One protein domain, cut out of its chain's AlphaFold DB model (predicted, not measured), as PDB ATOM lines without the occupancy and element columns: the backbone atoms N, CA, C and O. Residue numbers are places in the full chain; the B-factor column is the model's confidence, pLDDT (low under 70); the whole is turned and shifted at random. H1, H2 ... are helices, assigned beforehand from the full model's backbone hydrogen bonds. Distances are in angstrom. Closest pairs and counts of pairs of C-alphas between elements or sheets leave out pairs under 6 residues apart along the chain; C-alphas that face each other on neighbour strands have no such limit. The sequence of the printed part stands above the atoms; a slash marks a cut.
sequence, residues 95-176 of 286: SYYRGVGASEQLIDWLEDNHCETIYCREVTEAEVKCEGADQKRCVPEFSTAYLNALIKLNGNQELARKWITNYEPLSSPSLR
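This is residues 95 to 176 of the 286 residues of an uncharacterized protein of Acidobacteria bacterium (UniProt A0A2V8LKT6). H3 and H5 pack on H4, the longest helix, while H1 and H2 make a corner, with H6 near H1. The 82 printed residues hold six named helices, H1 to H6 in order, and no named strand: all helix. It is compact, with radius of gyration of the C-alphas 12.0 A, spans 37, 31 and 19 A.

Find H1, residues 95 to 99, from C-alpha 95 at (37.957, -14.708, 22.902). There follow H2, 104 to 112, H3, 125 to 129, H4, 140 to 152, 18.5 A long, H5, 157 to 162, and H6, 173 to 176, ending at (35.573, -0.887, 16.719).

H4 touches H3 with residues 142 to 146 alone, the closest C-alphas being Val 128 and Ser 143, 4.6 A. It touches H5 with residues 146 to 150 alone, closest C-alphas Ala 149 and Ala 160, 4.8 A, at a steep tilt of 60 degrees. In H1 to H5 every O i to N i+4 pair is within hydrogen-bond range.

The printed part has no cut; H2 to H3 is a long link; residues 132 to 133 have pLDDT under 70.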
ATOM      1  N   SER A  95      39.179 -14.363  22.163       93.81
ATOM      2  CA  SER A  95      37.957 -14.708  22.902       93.81
ATOM      3  C   SER A  95      36.934 -13.578  22.862       93.81
ATOM      4  O   SER A  95      35.747 -13.839  22.679       93.81
ATOM      5  N   TYR A  96      37.390 -12.326  22.983       96.62
ATOM      6  CA  TYR A  96      36.519 -11.160  22.883       96.62
ATOM      7  C   TYR A  96      35.864 -11.065  21.500       96.62
ATOM      8  O   TYR A  96      34.638 -11.023  21.399       96.62
ATOM      9  N   TYR A  97      36.671 -11.067  20.436       97.00
ATOM     10  CA  TYR A  97      36.182 -10.862  19.074       97.00
ATOM     11  C   TYR A  97      35.302 -12.021  18.587       97.00
ATOM     12  O   TYR A  97      34.255 -11.768  17.990       97.00
ATOM     13  N   ARG A  98      35.622 -13.275  18.945       97.12
ATOM     14  CA  ARG A  98      34.702 -14.411  18.736       97.12
ATOM     15  C   ARG A  98      33.373 -14.209  19.454       97.12
ATOM     16  O   ARG A  98      32.321 -14.465  18.878       97.12
ATOM     17  N   GLY A  99      33.416 -13.733  20.699       97.56
ATOM     18  CA  GLY A  99      32.223 -13.495  21.513       97.56
ATOM     19  C   GLY A  99      31.270 -12.454  20.921       97.56
ATOM     20  O   GLY A  99      30.062 -12.562  21.114       97.56
ATOM     21  N   VAL A 100      31.790 -11.480  20.167       97.56
ATOM     22  CA  VAL A 100      30.980 -10.462  19.469       97.56
ATOM     23  C   VAL A 100      30.685 -10.817  18.006       97.56
ATOM     24  O   VAL A 100      30.136  -9.987  17.284       97.56
ATOM     25  N   GLY A 101      31.011 -12.039  17.573       97.31
ATOM     26  CA  GLY A 101      30.680 -12.553  16.243       97.31
ATOM     27  C   GLY A 101      31.578 -12.053  15.109       97.31
ATOM     28  O   GLY A 101      31.138 -12.049  13.963       97.31
ATOM     29  N   ALA A 102      32.809 -11.623  15.407       97.69
ATOM     30  CA  ALA A 102      33.798 -11.315  14.377       97.69
ATOM     31  C   ALA A 102      34.227 -12.577  13.608       97.69
ATOM     32  O   ALA A 102      34.248 -13.681  14.159       97.69
ATOM     33  N   SER A 103      34.612 -12.401  12.348       96.88
ATOM     34  CA  SER A 103      35.202 -13.443  11.516       96.88
ATOM     35  C   SER A 103      36.588 -13.851  12.025       96.88
ATOM     36  O   SER A 103      37.321 -13.044  12.605       96.88
ATOM     37  N   GLU A 104      36.989 -15.102  11.771       95.38
ATOM     38  CA  GLU A 104      38.354 -15.548  12.089       95.38
ATOM     39  C   GLU A 104      39.396 -14.737  11.306       95.38
ATOM     40  O   GLU A 104      40.452 -14.443  11.843       95.38
ATOM     41  N   GLN A 105      39.079 -14.278  10.090       95.00
ATOM     42  CA  GLN A 105      39.972 -13.436   9.294       95.00
ATOM     43  C   GLN A 105      40.202 -12.062   9.934       95.00
ATOM     44  O   GLN A 105      41.326 -11.570   9.907       95.00
ATOM     45  N   LEU A 106      39.174 -11.439  10.526       95.44
ATOM     46  CA  LEU A 106      39.353 -10.186  11.269       95.44
ATOM     47  C   LEU A 106      40.206 -10.407  12.523       95.44
ATOM     48  O   LEU A 106      41.062  -9.583  12.841       95.44
ATOM     49  N   ILE A 107      39.980 -11.515  13.230       95.00
ATOM     50  CA  ILE A 107      40.753 -11.876  14.421       95.00
ATOM     51  C   ILE A 107      42.222 -12.100  14.059       95.00
ATOM     52  O   ILE A 107      43.091 -11.470  14.657       95.00
ATOM     53  N   ASP A 108      42.495 -12.935  13.059       92.56
ATOM     54  CA  ASP A 108      43.847 -13.230  12.587       92.56
ATOM     55  C   ASP A 108      44.528 -11.947  12.083       92.56
ATOM     56  O   ASP A 108      45.673 -11.675  12.431       92.56
ATOM     57  N   TRP A 109      43.800 -11.079  11.368       92.81
ATOM     58  CA  TRP A 109      44.315  -9.772  10.949       92.81
ATOM     59  C   TRP A 109      44.743  -8.905  12.139       92.81
ATOM     60  O   TRP A 109      45.790  -8.256  12.086       92.81
ATOM     61  N   LEU A 110      43.957  -8.877  13.217       92.19
ATOM     62  CA  LEU A 110      44.303  -8.127  14.422       92.19
ATOM     63  C   LEU A 110      45.520  -8.733  15.135       92.19
ATOM     64  O   LEU A 110      46.398  -7.984  15.565       92.19
ATOM     65  N   GLU A 111      45.601 -10.059  15.237       89.50
ATOM     66  CA  GLU A 111      46.712 -10.764  15.888       89.50
ATOM     67  C   GLU A 111      48.026 -10.632  15.114       89.50
ATOM     68  O   GLU A 111      49.027 -10.210  15.697       89.50
ATOM     69  N   ASP A 112      48.005 -10.881  13.802       87.44
ATOM     70  CA  ASP A 112      49.164 -10.782  12.905       87.44
ATOM     71  C   ASP A 112      49.775  -9.373  12.897       87.44
ATOM     72  O   ASP A 112      50.963  -9.188  12.623       87.44
ATOM     73  N   ASN A 113      48.961  -8.358  13.196       86.25
ATOM     74  CA  ASN A 113      49.380  -6.960  13.262       86.25
ATOM     75  C   ASN A 113      49.537  -6.443  14.708       86.25
ATOM     76  O   ASN A 113      49.810  -5.256  14.904       86.25
ATOM     77  N   HIS A 114      49.384  -7.308  15.720       84.44
ATOM     78  CA  HIS A 114      49.438  -6.982  17.152       84.44
ATOM     79  C   HIS A 114      48.541  -5.800  17.566       84.44
ATOM     80  O   HIS A 114      48.898  -4.973  18.415       84.44
ATOM     81  N   CYS A 115      47.360  -5.726  16.967       87.75
ATOM     82  CA  CYS A 115      46.401  -4.644  17.104       87.75
ATOM     83  C   CYS A 115      45.375  -4.923  18.195       87.75
ATOM     84  O   CYS A 115      44.775  -5.981  18.215       87.75
ATOM     85  N   GLU A 116      45.090  -3.948  19.059       88.69
ATOM     86  CA  GLU A 116      43.950  -4.037  19.993       88.69
ATOM     87  C   GLU A 116      42.653  -3.482  19.392       88.69
ATOM     88  O   GLU A 116      41.567  -3.709  19.916       88.69
ATOM     89  N   THR A 117      42.762  -2.716  18.308       92.25
ATOM     90  CA  THR A 117      41.629  -2.132  17.591       92.25
ATOM     91  C   THR A 117      41.927  -2.103  16.099       92.25
ATOM     92  O   THR A 117      43.089  -2.069  15.684       92.25
ATOM     93  N   ILE A 118      40.874  -2.005  15.290       93.06
ATOM     94  CA  ILE A 118      40.966  -1.837  13.831       93.06
ATOM     95  C   ILE A 118      41.631  -0.515  13.396       93.06
ATOM     96  O   ILE A 118      41.898  -0.324  12.216       93.06
ATOM     97  N   TYR A 119      41.925   0.399  14.329       90.81
ATOM     98  CA  TYR A 119      42.612   1.670  14.068       90.81
ATOM     99  C   TYR A 119      44.140   1.584  14.134       90.81
ATOM    100  O   TYR A 119      44.826   2.582  13.921       90.81
ATOM    101  N   CYS A 120      44.700   0.421  14.465       86.38
ATOM    102  CA  CYS A 120      46.138   0.268  14.678       86.38
ATOM    103  C   CYS A 120      47.001   0.570  13.437       86.38
ATOM    104  O   CYS A 120      48.176   0.932  13.591       86.38
ATOM    105  N   ARG A 121      46.432   0.402  12.235       89.94
ATOM    106  CA  ARG A 121      47.027   0.734  10.940       89.94
ATOM    107  C   ARG A 121      45.954   0.962   9.879       89.94
ATOM    108  O   ARG A 121      44.790   0.626  10.066       89.94
ATOM    109  N   GLU A 122      46.382   1.494   8.744       91.94
ATOM    110  CA  GLU A 122      45.529   1.655   7.572       91.94
ATOM    111  C   GLU A 122      45.239   0.300   6.903       91.94
ATOM    112  O   GLU A 122      46.123  -0.559   6.785       91.94
ATOM    113  N   VAL A 123      43.994   0.119   6.452       93.50
ATOM    114  CA  VAL A 123      43.580  -1.030   5.637       93.50
ATOM    115  C   VAL A 123      43.970  -0.773   4.181       93.50
ATOM    116  O   VAL A 123      43.727   0.304   3.628       93.50
ATOM    117  N   THR A 124      44.603  -1.752   3.551       93.50
ATOM    118  CA  THR A 124      45.097  -1.671   2.174       93.50
ATOM    119  C   THR A 124      43.992  -1.940   1.153       93.50
ATOM    120  O   THR A 124      42.929  -2.469   1.468       93.50
ATOM    121  N   GLU A 125      44.240  -1.568  -0.101       92.88
ATOM    122  CA  GLU A 125      43.301  -1.812  -1.199       92.88
ATOM    123  C   GLU A 125      43.044  -3.309  -1.433       92.88
ATOM    124  O   GLU A 125      41.893  -3.720  -1.569       92.88
ATOM    125  N   ALA A 126      44.096  -4.130  -1.387       91.31
ATOM    126  CA  ALA A 126      43.983  -5.577  -1.554       91.31
ATOM    127  C   ALA A 126      43.104  -6.224  -0.467       91.31
ATOM    128  O   ALA A 126      42.324  -7.127  -0.761       91.31
ATOM    129  N   GLU A 127      43.187  -5.732   0.774       92.50
ATOM    130  CA  GLU A 127      42.402  -6.239   1.909       92.50
ATOM    131  C   GLU A 127      40.910  -5.911   1.789       92.50
ATOM    132  O   GLU A 127      40.076  -6.759   2.096       92.50
ATOM    133  N   VAL A 128      40.550  -4.709   1.319       93.19
ATOM    134  CA  VAL A 128      39.134  -4.317   1.174       93.19
ATOM    135  C   VAL A 128      38.479  -4.891  -0.080       93.19
ATOM    136  O   VAL A 128      37.269  -5.110  -0.091       93.19
ATOM    137  N   LYS A 129      39.257  -5.130  -1.143       91.00
ATOM    138  CA  LYS A 129      38.759  -5.727  -2.391       91.00
ATOM    139  C   LYS A 129      38.829  -7.254  -2.394       91.00
ATOM    140  O   LYS A 129      38.287  -7.875  -3.303       91.00
ATOM    141  N   CYS A 130      39.475  -7.850  -1.390       87.12
ATOM    142  CA  CYS A 130      39.775  -9.278  -1.349       87.12
ATOM    143  C   CYS A 130      40.491  -9.767  -2.623       87.12
ATOM    144  O   CYS A 130      40.226 -10.858  -3.126       87.12
ATOM    145  N   GLU A 131      41.387  -8.941  -3.166       79.19
ATOM    146  CA  GLU A 131      42.135  -9.257  -4.381       79.19
ATOM    147  C   GLU A 131      43.351 -10.131  -4.038       79.19
ATOM    148  O   GLU A 131      44.251  -9.720  -3.306       79.19
ATOM    149  N   GLY A 132      43.385 -11.358  -4.570       68.50
ATOM    150  CA  GLY A 132      44.500 -12.297  -4.404       68.50
ATOM    151  C   GLY A 132      44.058 -13.759  -4.296       68.50
ATOM    152  O   GLY A 132      42.878 -14.059  -4.152       68.50
ATOM    153  N   ALA A 133      45.018 -14.687  -4.364       58.38
ATOM    154  CA  ALA A 133      44.758 -16.127  -4.226       58.38
ATOM    155  C   ALA A 133      44.589 -16.584  -2.760       58.38
ATOM    156  O   ALA A 133      44.155 -17.708  -2.512       58.38
ATOM    157  N   ASP A 134      44.942 -15.735  -1.790       75.69
ATOM    158  CA  ASP A 134      44.919 -16.079  -0.370       75.69
ATOM    159  C   ASP A 134      43.602 -15.648   0.285       75.69
ATOM    160  O   ASP A 134      43.468 -14.536   0.801       75.69
ATOM    161  N   GLN A 135      42.625 -16.557   0.284       71.31
ATOM    162  CA  GLN A 135      41.333 -16.360   0.951       71.31
ATOM    163  C   GLN A 135      41.469 -16.027   2.446       71.31
ATOM    164  O   GLN A 135      40.549 -15.441   3.011       71.31
ATOM    165  N   LYS A 136      42.604 -16.347   3.088       74.62
ATOM    166  CA  LYS A 136      42.834 -16.024   4.504       74.62
ATOM    167  C   LYS A 136      43.015 -14.528   4.751       74.62
ATOM    168  O   LYS A 136      42.804 -14.076   5.866       74.62
ATOM    169  N   ARG A 137      43.361 -13.754   3.718       80.56
ATOM    170  CA  ARG A 137      43.524 -12.294   3.811       80.56
ATOM    171  C   ARG A 137      42.244 -11.512   3.529       80.56
ATOM    172  O   ARG A 137      42.217 -10.305   3.754       80.56
ATOM    173  N   CYS A 138      41.200 -12.169   3.025       90.38
ATOM    174  CA  CYS A 138      39.917 -11.522   2.785       90.38
ATOM    175  C   CYS A 138      39.147 -11.418   4.099       90.38
ATOM    176  O   CYS A 138      38.611 -12.413   4.582       90.38
ATOM    177  N   VAL A 139      39.092 -10.215   4.669       95.31
ATOM    178  CA  VAL A 139      38.339  -9.929   5.895       95.31
ATOM    179  C   VAL A 139      36.920  -9.481   5.505       95.31
ATOM    180  O   VAL A 139      36.768  -8.368   4.989       95.31
ATOM    181  N   PRO A 140      35.868 -10.296   5.732       96.00
ATOM    182  CA  PRO A 140      34.506  -9.994   5.271       96.00
ATOM    183  C   PRO A 140      33.948  -8.667   5.798       96.00
ATOM    184  O   PRO A 140      33.187  -7.977   5.112       96.00
ATOM    185  N   GLU A 141      34.330  -8.281   7.013       97.50
ATOM    186  CA  GLU A 141      33.952  -7.012   7.624       97.50
ATOM    187  C   GLU A 141      34.537  -5.823   6.864       97.50
ATOM    188  O   GLU A 141      33.850  -4.818   6.685       97.50
ATOM    189  N   PHE A 142      35.774  -5.944   6.370       97.19
ATOM    190  CA  PHE A 142      36.408  -4.901   5.571       97.19
ATOM    191  C   PHE A 142      35.721  -4.780   4.215       97.19
ATOM    192  O   PHE A 142      35.282  -3.690   3.856       97.19
ATOM    193  N   SER A 143      35.531  -5.879   3.483       96.31
ATOM    194  CA  SER A 143      34.863  -5.819   2.177       96.31
ATOM    195  C   SER A 143      33.438  -5.266   2.281       96.31
ATOM    196  O   SER A 143      33.037  -4.415   1.486       96.31
ATOM    197  N   THR A 144      32.681  -5.681   3.300       97.75
ATOM    198  CA  THR A 144      31.302  -5.217   3.512       97.75
ATOM    199  C   THR A 144      31.255  -3.730   3.867       97.75
ATOM    200  O   THR A 144      30.517  -2.968   3.234       97.75
ATOM    201  N   ALA A 145      32.076  -3.287   4.824       98.06
ATOM    202  CA  ALA A 145      32.144  -1.880   5.208       98.06
ATOM    203  C   ALA A 145      32.627  -0.992   4.057       98.06
ATOM    204  O   ALA A 145      32.099   0.101   3.854       98.06
ATOM    205  N   TYR A 146      33.569  -1.480   3.248       98.00
ATOM    206  CA  TYR A 146      34.064  -0.774   2.074       98.00
ATOM    207  C   TYR A 146      32.987  -0.594   0.999       98.00
ATOM    208  O   TYR A 146      32.812   0.513   0.492       98.00
ATOM    209  N   LEU A 147      32.211  -1.636   0.686       97.81
ATOM    210  CA  LEU A 147      31.084  -1.537  -0.251       97.81
ATOM    211  C   LEU A 147      30.019  -0.551   0.247       97.81
ATOM    212  O   LEU A 147      29.544   0.293  -0.517       97.81
ATOM    213  N   ASN A 148      29.695  -0.598   1.540       98.31
ATOM    214  CA  ASN A 148      28.784   0.361   2.164       98.31
ATOM    215  C   ASN A 148      29.313   1.799   2.059       98.31
ATOM    216  O   ASN A 148      28.559   2.718   1.724       98.31
ATOM    217  N   ALA A 149      30.611   1.991   2.281       98.25
ATOM    218  CA  ALA A 149      31.272   3.278   2.136       98.25
ATOM    219  C   ALA A 149      31.227   3.783   0.685       98.25
ATOM    220  O   ALA A 149      30.868   4.936   0.455       98.25
ATOM    221  N   LEU A 150      31.499   2.925  -0.307       98.31
ATOM    222  CA  LEU A 150      31.424   3.277  -1.731       98.31
ATOM    223  C   LEU A 150      30.033   3.773  -2.133       98.31
ATOM    224  O   LEU A 150      29.928   4.792  -2.816       98.31
ATOM    225  N   ILE A 151      28.972   3.100  -1.678       98.12
ATOM    226  CA  ILE A 151      27.585   3.514  -1.942       98.12
ATOM    227  C   ILE A 151      27.325   4.913  -1.367       98.12
ATOM    228  O   ILE A 151      26.703   5.750  -2.018       98.12
ATOM    229  N   LYS A 152      27.805   5.186  -0.149       98.19
ATOM    230  CA  LYS A 152      27.579   6.465   0.547       98.19
ATOM    231  C   LYS A 152      28.465   7.604   0.048       98.19
ATOM    232  O   LYS A 152      28.102   8.764   0.217       98.19
ATOM    233  N   LEU A 153      29.603   7.281  -0.555       97.94
ATOM    234  CA  LEU A 153      30.616   8.237  -1.005       97.94
ATOM    235  C   LEU A 153      30.684   8.328  -2.535       97.94
ATOM    236  O   LEU A 153      31.721   8.693  -3.086       97.94
ATOM    237  N   ASN A 154      29.584   8.001  -3.223       97.62
ATOM    238  CA  ASN A 154      29.432   8.115  -4.677       97.62
ATOM    239  C   ASN A 154      30.570   7.437  -5.464       97.62
ATOM    240  O   ASN A 154      31.081   7.984  -6.439       97.62
ATOM    241  N   GLY A 155      30.998   6.256  -5.015       97.44
ATOM    242  CA  GLY A 155      32.051   5.472  -5.660       97.44
ATOM    243  C   GLY A 155      33.480   5.973  -5.421       97.44
ATOM    244  O   GLY A 155      34.406   5.447  -6.038       97.44
ATOM    245  N   ASN A 156      33.701   6.952  -4.534       98.06
ATOM    246  CA  ASN A 156      35.048   7.415  -4.199       98.06
ATOM    247  C   ASN A 156      35.823   6.337  -3.419       98.06
ATOM    248  O   ASN A 156      35.670   6.193  -2.206       98.06
ATOM    249  N   GLN A 157      36.670   5.593  -4.133       97.62
ATOM    250  CA  GLN A 157      37.422   4.454  -3.599       97.62
ATOM    251  C   GLN A 157      38.411   4.837  -2.496       97.62
ATOM    252  O   GLN A 157      38.523   4.118  -1.503       97.62
ATOM    253  N   GLU A 158      39.117   5.958  -2.649       96.75
ATOM    254  CA  GLU A 158      40.111   6.401  -1.671       96.75
ATOM    255  C   GLU A 158      39.439   6.793  -0.352       96.75
ATOM    256  O   GLU A 158      39.850   6.346   0.722       96.75
ATOM    257  N   LEU A 159      38.375   7.595  -0.436       97.69
ATOM    258  CA  LEU A 159      37.646   8.055   0.740       97.69
ATOM    259  C   LEU A 159      36.935   6.891   1.435       97.69
ATOM    260  O   LEU A 159      37.003   6.787   2.659       97.69
ATOM    261  N   ALA A 160      36.338   5.977   0.664       98.00
ATOM    262  CA  ALA A 160      35.710   4.768   1.187       98.00
ATOM    263  C   ALA A 160      36.685   3.899   1.987       98.00
ATOM    264  O   ALA A 160      36.331   3.410   3.057       98.00
ATOM    265  N   ARG A 161      37.931   3.759   1.520       96.44
ATOM    266  CA  ARG A 161      38.971   3.007   2.233       96.44
ATOM    267  C   ARG A 161      39.421   3.732   3.501       96.44
ATOM    268  O   ARG A 161      39.479   3.124   4.564       96.44
ATOM    269  N   LYS A 162      39.688   5.040   3.417       95.81
ATOM    270  CA  LYS A 162      40.127   5.850   4.570       95.81
ATOM    271  C   LYS A 162      39.074   5.929   5.683       95.81
ATOM    272  O   LYS A 162      39.432   6.039   6.849       95.81
ATOM    273  N   TRP A 163      37.788   5.887   5.329       96.56
ATOM    274  CA  TRP A 163      36.665   6.050   6.262       96.56
ATOM    275  C   TRP A 163      35.930   4.737   6.546       96.56
ATOM    276  O   TRP A 163      34.843   4.758   7.118       96.56
ATOM    277  N   ILE A 164      36.515   3.597   6.177       96.56
ATOM    278  CA  ILE A 164      35.884   2.273   6.243       96.56
ATOM    279  C   ILE A 164      35.316   1.928   7.629       96.56
ATOM    280  O   ILE A 164      34.247   1.340   7.736       96.56
ATOM    281  N   THR A 165      35.975   2.369   8.703       96.62
ATOM    282  CA  THR A 165      35.569   2.112  10.096       96.62
ATOM    283  C   THR A 165      34.326   2.889  10.542       96.62
ATOM    284  O   THR A 165      33.828   2.676  11.646       96.62
ATOM    285  N   ASN A 166      33.803   3.779   9.694       97.31
ATOM    286  CA  ASN A 166      32.559   4.520   9.922       97.31
ATOM    287  C   ASN A 166      31.333   3.854   9.275       97.31
ATOM    288  O   ASN A 166      30.243   4.421   9.335       97.31
ATOM    289  N   TYR A 167      31.493   2.674   8.671       98.12
ATOM    290  CA  TYR A 167      30.422   1.955   7.982       98.12
ATOM    291  C   TYR A 167      30.271   0.528   8.516       98.12
ATOM    292  O   TYR A 167      31.241  -0.100   8.939       98.12
ATOM    293  N   GLU A 168      29.042   0.012   8.488       97.88
ATOM    294  CA  GLU A 168      28.730  -1.321   9.007       97.88
ATOM    295  C   GLU A 168      29.456  -2.418   8.206       97.88
ATOM    296  O   GLU A 168      29.519  -2.317   6.977       97.88
ATOM    297  N   PRO A 169      29.966  -3.478   8.861       97.56
ATOM    298  CA  PRO A 169      29.820  -3.767  10.294       97.56
ATOM    299  C   PRO A 169      30.853  -3.068  11.201       97.56
ATOM    300  O   PRO A 169      30.702  -3.062  12.421       97.56
ATOM    301  N   LEU A 170      31.903  -2.459  10.639       97.19
ATOM    302  CA  LEU A 170      33.018  -1.894  11.417       97.19
ATOM    303  C   LEU A 170      32.644  -0.673  12.264       97.19
ATOM    304  O   LEU A 170      33.352  -0.367  13.221       97.19
ATOM    305  N   SER A 171      31.550   0.024  11.942       96.94
ATOM    306  CA  SER A 171      31.025   1.113  12.776       96.94
ATOM    307  C   SER A 171      30.474   0.645  14.120       96.94
ATOM    308  O   SER A 171      30.356   1.469  15.033       96.94
ATOM    309  N   SER A 172      30.173  -0.649  14.273       97.50
ATOM    310  CA  SER A 172      29.686  -1.207  15.532       97.50
ATOM    311  C   SER A 172      30.698  -0.983  16.668       97.50
ATOM    312  O   SER A 172      31.862  -1.379  16.538       97.50
ATOM    313  N   PRO A 173      30.294  -0.404  17.819       97.06
ATOM    314  CA  PRO A 173      31.198  -0.164  18.945       97.06
ATOM    315  C   PRO A 173      31.937  -1.417  19.431       97.06
ATOM    316  O   PRO A 173      33.118  -1.327  19.769       97.06
ATOM    317  N   SER A 174      31.276  -2.582  19.409       97.19
ATOM    318  CA  SER A 174      31.864  -3.849  19.859       97.19
ATOM    319  C   SER A 174      33.074  -4.260  19.020       97.19
ATOM    320  O   SER A 174      34.100  -4.635  19.578       97.19
ATOM    321  N   LEU A 175      33.003  -4.119  17.694       96.12
ATOM    322  CA  LEU A 175      34.125  -4.425  16.799       96.12
ATOM    323  C   LEU A 175      35.190  -3.322  16.810       96.12
ATOM    324  O   LEU A 175      36.390  -3.589  16.717       96.12
ATOM    325  N   ARG A 176      34.744  -2.071  16.933       94.06
ATOM    326  CA  ARG A 176      35.573  -0.887  16.719       94.06
ATOM    327  C   ARG A 176      36.501  -0.568  17.887       94.06
ATOM    328  O   ARG A 176      37.683  -0.305  17.672       94.06
TER     329      ARG A 176